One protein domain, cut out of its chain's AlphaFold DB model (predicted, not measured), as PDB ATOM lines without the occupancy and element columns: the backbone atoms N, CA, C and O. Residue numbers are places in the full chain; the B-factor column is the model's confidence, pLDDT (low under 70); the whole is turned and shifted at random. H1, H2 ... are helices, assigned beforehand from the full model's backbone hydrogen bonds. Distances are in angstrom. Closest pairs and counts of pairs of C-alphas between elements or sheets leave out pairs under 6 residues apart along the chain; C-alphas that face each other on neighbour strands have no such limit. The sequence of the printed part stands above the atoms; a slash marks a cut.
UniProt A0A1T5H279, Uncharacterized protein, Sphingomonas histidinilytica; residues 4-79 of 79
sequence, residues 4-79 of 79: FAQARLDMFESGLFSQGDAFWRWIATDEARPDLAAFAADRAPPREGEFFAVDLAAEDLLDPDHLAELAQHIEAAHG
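This is residues 4 to 79 of the 79 residues of an uncharacterized protein of Sphingomonas histidinilytica (UniProt A0A1T5H279). The longest helix, H4, has H2 packed nearly at a right angle on its last turns, and beside this pair H1 crosses H3 nearly at a right angle, giving a small body of two helix pairs. From one end of this body a wide loop sticks out, residues 45 to 59 of the long link from H3 to H4, and it makes much of the length. The printed part has 76 residues with four named helices, in the order H1, H2, H3, H4 along the chain, and no named strand; the class is all helix. The whole is only just compact, close to loose, with a radius of gyration of the C-alphas of 13.4 A, and its outline is elongated, spanning 44 by 25 by 21 A.

H4, residues 64 to 78, is the longest helix, 20.8 A from C-alpha 64 at (-43.465, -17.956, 51.700) to C-alpha 78 at (-40.620, 0.891, 43.483). H2 is residues 21 to 26, 8.6 A from first to last C-alpha. H3, residues 33 to 43, measures 15.4 A between its first and last C-alphas. H1, residues 4 to 13, measures 14.3 A and begins with C-alpha 4 at (-25.703, -12.762, 42.201).

H4 touches H2 with residues 74 to 78 alone, and the closest C-alphas of the two, those of His 78 and Ala 22, are 4.5 A apart. Their lines are about perpendicular, at 77 degrees. H1 touches H3, and the closest C-alphas of the two, those of Ala 7 and Ala 40, are 4.9 A apart. Their lines are only just about perpendicular, at 71 degrees, and their centres are 9.1 A apart. H1 and H4 are apart, and so are H1 and H2, H2 and H3, and H3 and H4. In H2, H3 and H4 every O i to N i+4 pair is within hydrogen-bond range, and in H1 5 of 6 are.

The two C-alphas farthest apart, those of Gly 49 and Gly 79, are 43.9 A apart. Residues 45 to 59 stand free; the body without them has 61 residues, spans 31 by 23 by 21 A and has a radius of gyration of 10.6 A. The link from H3 to H4, 20 residues, is long, while the links from H1 to H2 and from H2 to H3 are short. The printed part has no cut and ends at residue 79, the chain's last residue. The mean pLDDT of the printed part is 82.8, with residues 18 to 19 and 46 to 56 under 70.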
ATOM      1  N   PHE A   4     -24.624 -13.749  42.291       79.69
ATOM      2  CA  PHE A   4     -25.703 -12.762  42.201       79.69
ATOM      3  C   PHE A   4     -26.366 -12.653  40.819       79.69
ATOM      4  O   PHE A   4     -27.562 -12.397  40.737       79.69
ATOM      5  N   ALA A   5     -25.625 -12.810  39.718       83.94
ATOM      6  CA  ALA A   5     -26.218 -12.764  38.380       83.94
ATOM      7  C   ALA A   5     -27.054 -14.020  38.095       83.94
ATOM      8  O   ALA A   5     -28.074 -13.925  37.419       83.94
ATOM      9  N   GLN A   6     -26.631 -15.168  38.628       85.12
ATOM     10  CA  GLN A   6     -27.369 -16.421  38.515       85.12
ATOM     11  C   GLN A   6     -28.620 -16.407  39.407       85.12
ATOM     12  O   GLN A   6     -29.705 -16.659  38.902       85.12
ATOM     13  N   ALA A   7     -28.507 -15.961  40.662       88.00
ATOM     14  CA  ALA A   7     -29.645 -15.834  41.577       88.00
ATOM     15  C   ALA A   7     -30.767 -14.940  41.024       88.00
ATOM     16  O   ALA A   7     -31.941 -15.278  41.128       88.00
ATOM     17  N   ARG A   8     -30.417 -13.832  40.354       85.12
ATOM     18  CA  ARG A   8     -31.395 -12.977  39.655       85.12
ATOM     19  C   ARG A   8     -32.174 -13.735  38.577       85.12
ATOM     20  O   ARG A   8     -33.367 -13.501  38.414       85.12
ATOM     21  N   LEU A   9     -31.497 -14.609  37.830       85.62
ATOM     22  CA  LEU A   9     -32.135 -15.446  36.814       85.62
ATOM     23  C   LEU A   9     -33.011 -16.519  37.464       85.62
ATOM     24  O   LEU A   9     -34.142 -16.696  37.036       85.62
ATOM     25  N   ASP A  10     -32.544 -17.163  38.532       86.69
ATOM     26  CA  ASP A  10     -33.323 -18.168  39.264       86.69
ATOM     27  C   ASP A  10     -34.602 -17.574  39.893       86.69
ATOM     28  O   ASP A  10     -35.679 -18.170  39.820       86.69
ATOM     29  N   MET A  11     -34.531 -16.359  40.451       87.25
ATOM     30  CA  MET A  11     -35.708 -15.630  40.954       87.25
ATOM     31  C   MET A  11     -36.694 -15.277  39.831       87.25
ATOM     32  O   MET A  11     -37.908 -15.319  40.022       87.25
ATOM     33  N   PHE A  12     -36.184 -14.946  38.641       83.88
ATOM     34  CA  PHE A  12     -37.023 -14.704  37.469       83.88
ATOM     35  C   PHE A  12     -37.698 -15.995  36.978       83.88
ATOM     36  O   PHE A  12     -38.904 -16.005  36.749       83.88
ATOM     37  N   GLU A  13     -36.946 -17.092  36.857       84.94
ATOM     38  CA  GLU A  13     -37.449 -18.389  36.383       84.94
ATOM     39  C   GLU A  13     -38.444 -19.039  37.355       84.94
ATOM     40  O   GLU A  13     -39.370 -19.720  36.917       84.94
ATOM     41  N   SER A  14     -38.297 -18.800  38.660       84.25
ATOM     42  CA  SER A  14     -39.255 -19.254  39.680       84.25
ATOM     43  C   SER A  14     -40.559 -18.449  39.693       84.25
ATOM     44  O   SER A  14     -41.530 -18.872  40.318       84.25
ATOM     45  N   GLY A  15     -40.609 -17.306  39.000       84.56
ATOM     46  CA  GLY A  15     -41.791 -16.445  38.940       84.56
ATOM     47  C   GLY A  15     -42.137 -15.765  40.264       84.56
ATOM     48  O   GLY A  15     -43.199 -15.154  40.369       84.56
ATOM     49  N   LEU A  16     -41.248 -15.849  41.257       79.31
ATOM     50  CA  LEU A  16     -41.489 -15.384  42.621       79.31
ATOM     51  C   LEU A  16     -41.785 -13.877  42.675       79.31
ATOM     52  O   LEU A  16     -42.558 -13.420  43.509       79.31
ATOM     53  N   PHE A  17     -41.204 -13.126  41.734       77.94
ATOM     54  CA  PHE A  17     -41.315 -11.668  41.662       77.94
ATOM     55  C   PHE A  17     -41.381 -11.115  40.224       77.94
ATOM     56  O   PHE A  17     -41.259  -9.914  40.000       77.94
ATOM     57  N   SER A  18     -41.556 -11.972  39.213       67.19
ATOM     58  CA  SER A  18     -41.333 -11.634  37.796       67.19
ATOM     59  C   SER A  18     -42.453 -10.810  37.129       67.19
ATOM     60  O   SER A  18     -42.684 -10.961  35.928       67.19
ATOM     61  N   GLN A  19     -43.192  -9.978  37.872       68.56
ATOM     62  CA  GLN A  19     -44.425  -9.358  37.365       68.56
ATOM     63  C   GLN A  19     -44.314  -7.878  36.963       68.56
ATOM     64  O   GLN A  19     -45.206  -7.405  36.259       68.56
ATOM     65  N   GLY A  20     -43.239  -7.153  37.306       79.62
ATOM     66  CA  GLY A  20     -43.188  -5.714  37.018       79.62
ATOM     67  C   GLY A  20     -41.825  -5.030  37.125       79.62
ATOM     68  O   GLY A  20     -40.843  -5.588  37.614       79.62
ATOM     69  N   ASP A  21     -41.779  -3.778  36.662       89.25
ATOM     70  CA  ASP A  21     -40.597  -2.907  36.723       89.25
ATOM     71  C   ASP A  21     -40.123  -2.644  38.162       89.25
ATOM     72  O   ASP A  21     -38.937  -2.387  38.376       89.25
ATOM     73  N   ALA A  22     -41.033  -2.714  39.141       90.88
ATOM     74  CA  ALA A  22     -40.737  -2.529  40.558       90.88
ATOM     75  C   ALA A  22     -39.667  -3.516  41.039       90.88
ATOM     76  O   ALA A  22     -38.666  -3.110  41.630       90.88
ATOM     77  N   PHE A  23     -39.808  -4.795  40.675       90.50
ATOM     78  CA  PHE A  23     -38.816  -5.827  40.969       90.50
ATOM     79  C   PHE A  23     -37.449  -5.509  40.353       90.50
ATOM     80  O   PHE A  23     -36.426  -5.602  41.028       90.50
ATOM     81  N   TRP A  24     -37.408  -5.072  39.090       89.38
ATOM     82  CA  TRP A  24     -36.146  -4.730  38.425       89.38
ATOM     83  C   TRP A  24     -35.465  -3.499  39.027       89.38
ATOM     84  O   TRP A  24     -34.236  -3.421  39.048       89.38
ATOM     85  N   ARG A  25     -36.247  -2.542  39.534       91.88
ATOM     86  CA  ARG A  25     -35.723  -1.391  40.279       91.88
ATOM     87  C   ARG A  25     -35.184  -1.821  41.638       91.88
ATOM     88  O   ARG A  25     -34.071  -1.428  41.976       91.88
ATOM     89  N   TRP A  26     -35.913  -2.664  42.365       92.44
ATOM     90  CA  TRP A  26     -35.492  -3.198  43.659       92.44
ATOM     91  C   TRP A  26     -34.217  -4.041  43.561       92.44
ATOM     92  O   TRP A  26     -33.268  -3.809  44.303       92.44
ATOM     93  N   ILE A  27     -34.117  -4.956  42.591       89.88
ATOM     94  CA  ILE A  27     -32.971  -5.875  42.470       89.88
ATOM     95  C   ILE A  27     -31.658  -5.179  42.081       89.88
ATOM     96  O   ILE A  27     -30.576  -5.774  42.160       89.88
ATOM     97  N   ALA A  28     -31.753  -3.925  41.630       89.69
ATOM     98  CA  ALA A  28     -30.625  -3.042  41.368       89.69
ATOM     99  C   ALA A  28     -30.135  -2.301  42.627       89.69
ATOM    100  O   ALA A  28     -29.069  -1.684  42.580       89.69
ATOM    101  N   THR A  29     -30.883  -2.355  43.731       91.06
ATOM    102  CA  THR A  29     -30.516  -1.747  45.012       91.06
ATOM    103  C   THR A  29     -29.623  -2.662  45.847       91.06
ATOM    104  O   THR A  29     -29.494  -3.865  45.614       91.06
ATOM    105  N   ASP A  30     -29.013  -2.063  46.866       91.75
ATOM    106  CA  ASP A  30     -28.227  -2.770  47.868       91.75
ATOM    107  C   ASP A  30     -29.086  -3.569  48.864       91.75
ATOM    108  O   ASP A  30     -28.556  -4.471  49.517       91.75
ATOM    109  N   GLU A  31     -30.377  -3.245  48.963       90.31
ATOM    110  CA  GLU A  31     -31.359  -3.858  49.866       90.31
ATOM    111  C   GLU A  31     -31.721  -5.278  49.424       90.31
ATOM    112  O   GLU A  31     -31.964  -6.123  50.271       90.31
ATOM    113  N   ALA A  32     -31.645  -5.573  48.122       90.44
ATOM    114  CA  ALA A  32     -31.902  -6.905  47.570       90.44
ATOM    115  C   ALA A  32     -30.753  -7.912  47.783       90.44
ATOM    116  O   ALA A  32     -30.867  -9.089  47.435       90.44
ATOM    117  N   ARG A  33     -29.589  -7.465  48.277       90.12
ATOM    118  CA  ARG A  33     -28.405  -8.326  48.453       90.12
ATOM    119  C   ARG A  33     -28.624  -9.542  49.367       90.12
ATOM    120  O   ARG A  33     -28.163 -10.610  48.959       90.12
ATOM    121  N   PRO A  34     -29.241  -9.430  50.559       90.00
ATOM    122  CA  PRO A  34     -29.526 -10.590  51.403       90.00
ATOM    123  C   PRO A  34     -30.402 -11.636  50.701       90.00
ATOM    124  O   PRO A  34     -30.012 -12.800  50.660       90.00
ATOM    125  N   ASP A  35     -31.496 -11.232  50.055       89.25
ATOM    126  CA  ASP A  35     -32.398 -12.145  49.337       89.25
ATOM    127  C   ASP A  35     -31.711 -12.841  48.163       89.25
ATOM    128  O   ASP A  35     -31.823 -14.052  47.976       89.25
ATOM    129  N   LEU A  36     -30.918 -12.091  47.394       89.19
ATOM    130  CA  LEU A  36     -30.132 -12.660  46.305       89.19
ATOM    131  C   LEU A  36     -29.097 -13.675  46.799       89.19
ATOM    132  O   LEU A  36     -28.828 -14.661  46.112       89.19
ATOM    133  N   ALA A  37     -28.487 -13.430  47.961       89.25
ATOM    134  CA  ALA A  37     -27.541 -14.359  48.561       89.25
ATOM    135  C   ALA A  37     -28.246 -15.622  49.077       89.25
ATOM    136  O   ALA A  37     -27.725 -16.718  48.872       89.25
ATOM    137  N   ALA A  38     -29.431 -15.481  49.678       87.94
ATOM    138  CA  ALA A  38     -30.256 -16.606  50.112       87.94
ATOM    139  C   ALA A  38     -30.664 -17.485  48.919       87.94
ATOM    140  O   ALA A  38     -30.444 -18.694  48.943       87.94
ATOM    141  N   PHE A  39     -31.126 -16.874  47.824       87.12
ATOM    142  CA  PHE A  39     -31.428 -17.582  46.578       87.12
ATOM    143  C   PHE A  39     -30.209 -18.283  45.971       87.12
ATOM    144  O   PHE A  39     -30.302 -19.429  45.535       87.12
ATOM    145  N   ALA A  40     -29.049 -17.619  45.942       88.56
ATOM    146  CA  ALA A  40     -27.818 -18.234  45.450       88.56
ATOM    147  C   ALA A  40     -27.415 -19.460  46.284       88.56
ATOM    148  O   ALA A  40     -26.940 -20.450  45.728       88.56
ATOM    149  N   ALA A  41     -27.590 -19.389  47.606       85.56
ATOM    150  CA  ALA A  41     -27.275 -20.476  48.523       85.56
ATOM    151  C   ALA A  41     -28.243 -21.658  48.373       85.56
ATOM    152  O   ALA A  41     -27.781 -22.794  48.298       85.56
ATOM    153  N   ASP A  42     -29.549 -21.401  48.254       84.19
ATOM    154  CA  ASP A  42     -30.574 -22.434  48.033       84.19
ATOM    155  C   ASP A  42     -30.354 -23.204  46.717       84.19
ATOM    156  O   ASP A  42     -30.505 -24.423  46.642       84.19
ATOM    157  N   ARG A  43     -29.913 -22.496  45.671       82.12
ATOM    158  CA  ARG A  43     -29.674 -23.062  44.334       82.12
ATOM    159  C   ARG A  43     -28.290 -23.685  44.164       82.12
ATOM    160  O   ARG A  43     -28.033 -24.322  43.136       82.12
ATOM    161  N   ALA A  44     -27.386 -23.502  45.124       81.00
ATOM    162  CA  ALA A  44     -26.040 -24.047  45.043       81.00
ATOM    163  C   ALA A  44     -26.073 -25.589  45.078       81.00
ATOM    164  O   ALA A  44     -26.841 -26.186  45.835       81.00
ATOM    165  N   PRO A  45     -25.232 -26.274  44.281       72.31
ATOM    166  CA  PRO A  45     -25.130 -27.722  44.366       72.31
ATOM    167  C   PRO A  45     -24.628 -28.132  45.763       72.31
ATOM    168  O   PRO A  45     -23.712 -27.482  46.281       72.31
ATOM    169  N   PRO A  46     -25.153 -29.227  46.348       67.81
ATOM    170  CA  PRO A  46     -24.661 -29.729  47.626       67.81
ATOM    171  C   PRO A  46     -23.162 -30.030  47.525       67.81
ATOM    172  O   PRO A  46     -22.729 -30.683  46.566       67.81
ATOM    173  N   ARG A  47     -22.350 -29.580  48.488       67.81
ATOM    174  CA  ARG A  47     -20.919 -29.917  48.498       67.81
ATOM    175  C   ARG A  47     -20.699 -31.314  49.080       67.81
ATOM    176  O   ARG A  47     -21.370 -31.737  50.020       67.81
ATOM    177  N   GLU A  48     -19.732 -32.050  48.530       58.75
ATOM    178  CA  GLU A  48     -19.347 -33.365  49.056       58.75
ATOM    179  C   GLU A  48     -18.916 -33.245  50.530       58.75
ATOM    180  O   GLU A  48     -17.989 -32.505  50.857       58.75
ATOM    181  N   GLY A  49     -19.595 -33.971  51.425       68.38
ATOM    182  CA  GLY A  49     -19.318 -33.959  52.868       68.38
ATOM    183  C   GLY A  49     -20.021 -32.855  53.670       68.38
ATOM    184  O   GLY A  49     -19.813 -32.774  54.881       68.38
ATOM    185  N   GLU A  50     -20.864 -32.036  53.039       59.66
ATOM    186  CA  GLU A  50     -21.698 -31.044  53.720       59.66
ATOM    187  C   GLU A  50     -22.846 -31.770  54.445       59.66
ATOM    188  O   GLU A  50     -23.871 -32.130  53.868       59.66
ATOM    189  N   PHE A  51     -22.653 -32.065  55.732       56.59
ATOM    190  CA  PHE A  51     -23.777 -32.372  56.613       56.59
ATOM    191  C   PHE A  51     -24.609 -31.098  56.709       56.59
ATOM    192  O   PHE A  51     -24.038 -30.068  57.054       56.59
ATOM    193  N   PHE A  52     -25.906 -31.167  56.386       58.28
ATOM    194  CA  PHE A  52     -26.860 -30.051  56.427       58.28
ATOM    195  C   PHE A  52     -26.774 -29.290  57.760       58.28
ATOM    196  O   PHE A  52     -27.497 -29.582  58.712       58.28
ATOM    197  N   ALA A  53     -25.867 -28.323  57.847       52.91
ATOM    198  CA  ALA A  53     -25.787 -27.381  58.944       52.91
ATOM    199  C   ALA A  53     -26.798 -26.287  58.621       52.91
ATOM    200  O   ALA A  53     -26.443 -25.200  58.180       52.91
ATOM    201  N   VAL A  54     -28.080 -26.630  58.758       55.22
ATOM    202  CA  VAL A  54     -29.145 -25.633  58.751       55.22
ATOM    203  C   VAL A  54     -28.973 -24.849  60.042       55.22
ATOM    204  O   VAL A  54     -29.158 -25.394  61.134       55.22
ATOM    205  N   ASP A  55     -28.556 -23.592  59.928       63.66
ATOM    206  CA  ASP A  55     -28.628 -22.667  61.049       63.66
ATOM    207  C   ASP A  55     -30.106 -22.366  61.312       63.66
ATOM    208  O   ASP A  55     -30.694 -21.473  60.714       63.66
ATOM    209  N   LEU A  56     -30.724 -23.161  62.188       60.31
ATOM    210  CA  LEU A  56     -32.138 -23.035  62.559       60.31
ATOM    211  C   LEU A  56     -32.464 -21.699  63.250       60.31
ATOM    212  O   LEU A  56     -33.635 -21.429  63.503       60.31
ATOM    213  N   ALA A  57     -31.451 -20.908  63.619       70.94
ATOM    214  CA  ALA A  57     -31.629 -19.583  64.200       70.94
ATOM    215  C   ALA A  57     -31.530 -18.452  63.163       70.94
ATOM    216  O   ALA A  57     -31.826 -17.307  63.508       70.94
ATOM    217  N   ALA A  58     -31.111 -18.745  61.927       73.38
ATOM    218  CA  ALA A  58     -31.108 -17.766  60.850       73.38
ATOM    219  C   ALA A  58     -32.541 -17.471  60.386       73.38
ATOM    220  O   ALA A  58     -33.400 -18.353  60.370       73.38
ATOM    221  N   GLU A  59     -32.794 -16.216  60.021       82.25
ATOM    222  CA  GLU A  59     -34.055 -15.816  59.399       82.25
ATOM    223  C   GLU A  59     -34.195 -16.506  58.037       82.25
ATOM    224  O   GLU A  59     -33.296 -16.415  57.196       82.25
ATOM    225  N   ASP A  60     -35.309 -17.213  57.833       86.38
ATOM    226  CA  ASP A  60     -35.628 -17.833  56.551       86.38
ATOM    227  C   ASP A  60     -36.194 -16.775  55.603       86.38
ATOM    228  O   ASP A  60     -37.400 -16.559  55.507       86.38
ATOM    229  N   LEU A  61     -35.289 -16.086  54.910       88.12
ATOM    230  CA  LEU A  61     -35.634 -15.070  53.915       88.12
ATOM    231  C   LEU A  61     -36.388 -15.653  52.708       88.12
ATOM    232  O   LEU A  61     -36.915 -14.901  51.894       88.12
ATOM    233  N   LEU A  62     -36.426 -16.980  52.557       88.69
ATOM    234  CA  LEU A  62     -37.158 -17.658  51.488       88.69
ATOM    235  C   LEU A  62     -38.479 -18.263  51.981       88.69
ATOM    236  O   LEU A  62     -39.141 -18.982  51.228       88.69
ATOM    237  N   ASP A  63     -38.889 -17.947  53.213       90.25
ATOM    238  CA  ASP A  63     -40.192 -18.326  53.736       90.25
ATOM    239  C   ASP A  63     -41.326 -17.701  52.892       90.25
ATOM    240  O   ASP A  63     -41.276 -16.512  52.558       90.25
ATOM    241  N   PRO A  64     -42.378 -18.461  52.535       88.19
ATOM    242  CA  PRO A  64     -43.465 -17.956  51.700       88.19
ATOM    243  C   PRO A  64     -44.168 -16.699  52.231       88.19
ATOM    244  O   PRO A  64     -44.568 -15.860  51.419       88.19
ATOM    245  N   ASP A  65     -44.331 -16.556  53.551       91.44
ATOM    246  CA  ASP A  65     -44.972 -15.380  54.146       91.44
ATOM    247  C   ASP A  65     -44.037 -14.166  54.043       91.44
ATOM    248  O   ASP A  65     -44.466 -13.097  53.598       91.44
ATOM    249  N   HIS A  66     -42.742 -14.351  54.335       90.56
ATOM    250  CA  HIS A  66     -41.724 -13.310  54.147       90.56
ATOM    251  C   HIS A  66     -41.676 -12.816  52.694       90.56
ATOM    252  O   HIS A  66     -41.720 -11.612  52.430       90.56
ATOM    253  N   LEU A  67     -41.658 -13.734  51.726       90.81
ATOM    254  CA  LEU A  67     -41.608 -13.392  50.303       90.81
ATOM    255  C   LEU A  67     -42.871 -12.644  49.842       90.81
ATOM    256  O   LEU A  67     -42.788 -11.743  49.002       90.81
ATOM    257  N   ALA A  68     -44.042 -12.974  50.396       91.06
ATOM    258  CA  ALA A  68     -45.290 -12.275  50.101       91.06
ATOM    259  C   ALA A  68     -45.319 -10.845  50.668       91.06
ATOM    260  O   ALA A  68     -45.869  -9.938  50.030       91.06
ATOM    261  N   GLU A  69     -44.736 -10.621  51.848       91.88
ATOM    262  CA  GLU A  69     -44.549  -9.282  52.419       91.88
ATOM    263  C   GLU A  69     -43.529  -8.471  51.613       91.88
ATOM    264  O   GLU A  69     -43.796  -7.319  51.252       91.88
ATOM    265  N   LEU A  70     -42.404  -9.090  51.253       91.81
ATOM    266  CA  LEU A  70     -41.365  -8.476  50.434       91.81
ATOM    267  C   LEU A  70     -41.919  -8.030  49.076       91.81
ATOM    268  O   LEU A  70     -41.686  -6.894  48.666       91.81
ATOM    269  N   ALA A  71     -42.717  -8.865  48.403       90.81
ATOM    270  CA  ALA A  71     -43.351  -8.504  47.135       90.81
ATOM    271  C   ALA A  71     -44.225  -7.241  47.259       90.81
ATOM    272  O   ALA A  71     -44.147  -6.341  46.424       90.81
ATOM    273  N   GLN A  72     -45.022  -7.136  48.327       91.56
ATOM    274  CA  GLN A  72     -45.847  -5.950  48.581       91.56
ATOM    275  C   GLN A  72     -44.995  -4.712  48.870       91.56
ATOM    276  O   GLN A  72     -45.321  -3.619  48.402       91.56
ATOM    277  N   HIS A  73     -43.905  -4.873  49.622       91.81
ATOM    278  CA  HIS A  73     -42.978  -3.786  49.909       91.81
ATOM    279  C   HIS A  73     -42.302  -3.267  48.636       91.81
ATOM    280  O   HIS A  73     -42.257  -2.057  48.419       91.81
ATOM    281  N   ILE A  74     -41.841  -4.175  47.772       91.81
ATOM    282  CA  ILE A  74     -41.221  -3.845  46.486       91.81
ATOM    283  C   ILE A  74     -42.179  -3.023  45.623       91.81
ATOM    284  O   ILE A  74     -41.796  -1.965  45.128       91.81
ATOM    285  N   GLU A  75     -43.426  -3.469  45.474       91.00
ATOM    286  CA  GLU A  75     -44.436  -2.740  44.701       91.00
ATOM    287  C   GLU A  75     -44.759  -1.374  45.323       91.00
ATOM    288  O   GLU A  75     -44.867  -0.378  44.616       91.00
ATOM    289  N   ALA A  76     -44.849  -1.280  46.652       92.12
ATOM    290  CA  ALA A  76     -45.117  -0.012  47.328       92.12
ATOM    291  C   ALA A  76     -43.957   0.996  47.220       92.12
ATOM    292  O   ALA A  76     -44.197   2.204  47.172       92.12
ATOM    293  N   ALA A  77     -42.710   0.519  47.216       92.00
ATOM    294  CA  ALA A  77     -41.513   1.356  47.210       92.00
ATOM    295  C   ALA A  77     -41.000   1.690  45.797       92.00
ATOM    296  O   ALA A  77     -40.382   2.741  45.604       92.00
ATOM    297  N   HIS A  78     -41.232   0.812  44.815       89.19
ATOM    298  CA  HIS A  78     -40.620   0.891  43.483       89.19
ATOM    299  C   HIS A  78     -41.605   0.797  42.300       89.19
ATOM    300  O   HIS A  78     -41.162   0.930  41.145       89.19
ATOM    301  N   GLY A  79     -42.894   0.554  42.568       81.12
ATOM    302  CA  GLY A  79     -43.986   0.534  41.586       81.12
ATOM    303  C   GLY A  79     -44.315   1.887  40.973       81.12
ATOM    304  O   GLY A  79     -44.126   2.929  41.642       81.12
TER     305      GLY A  79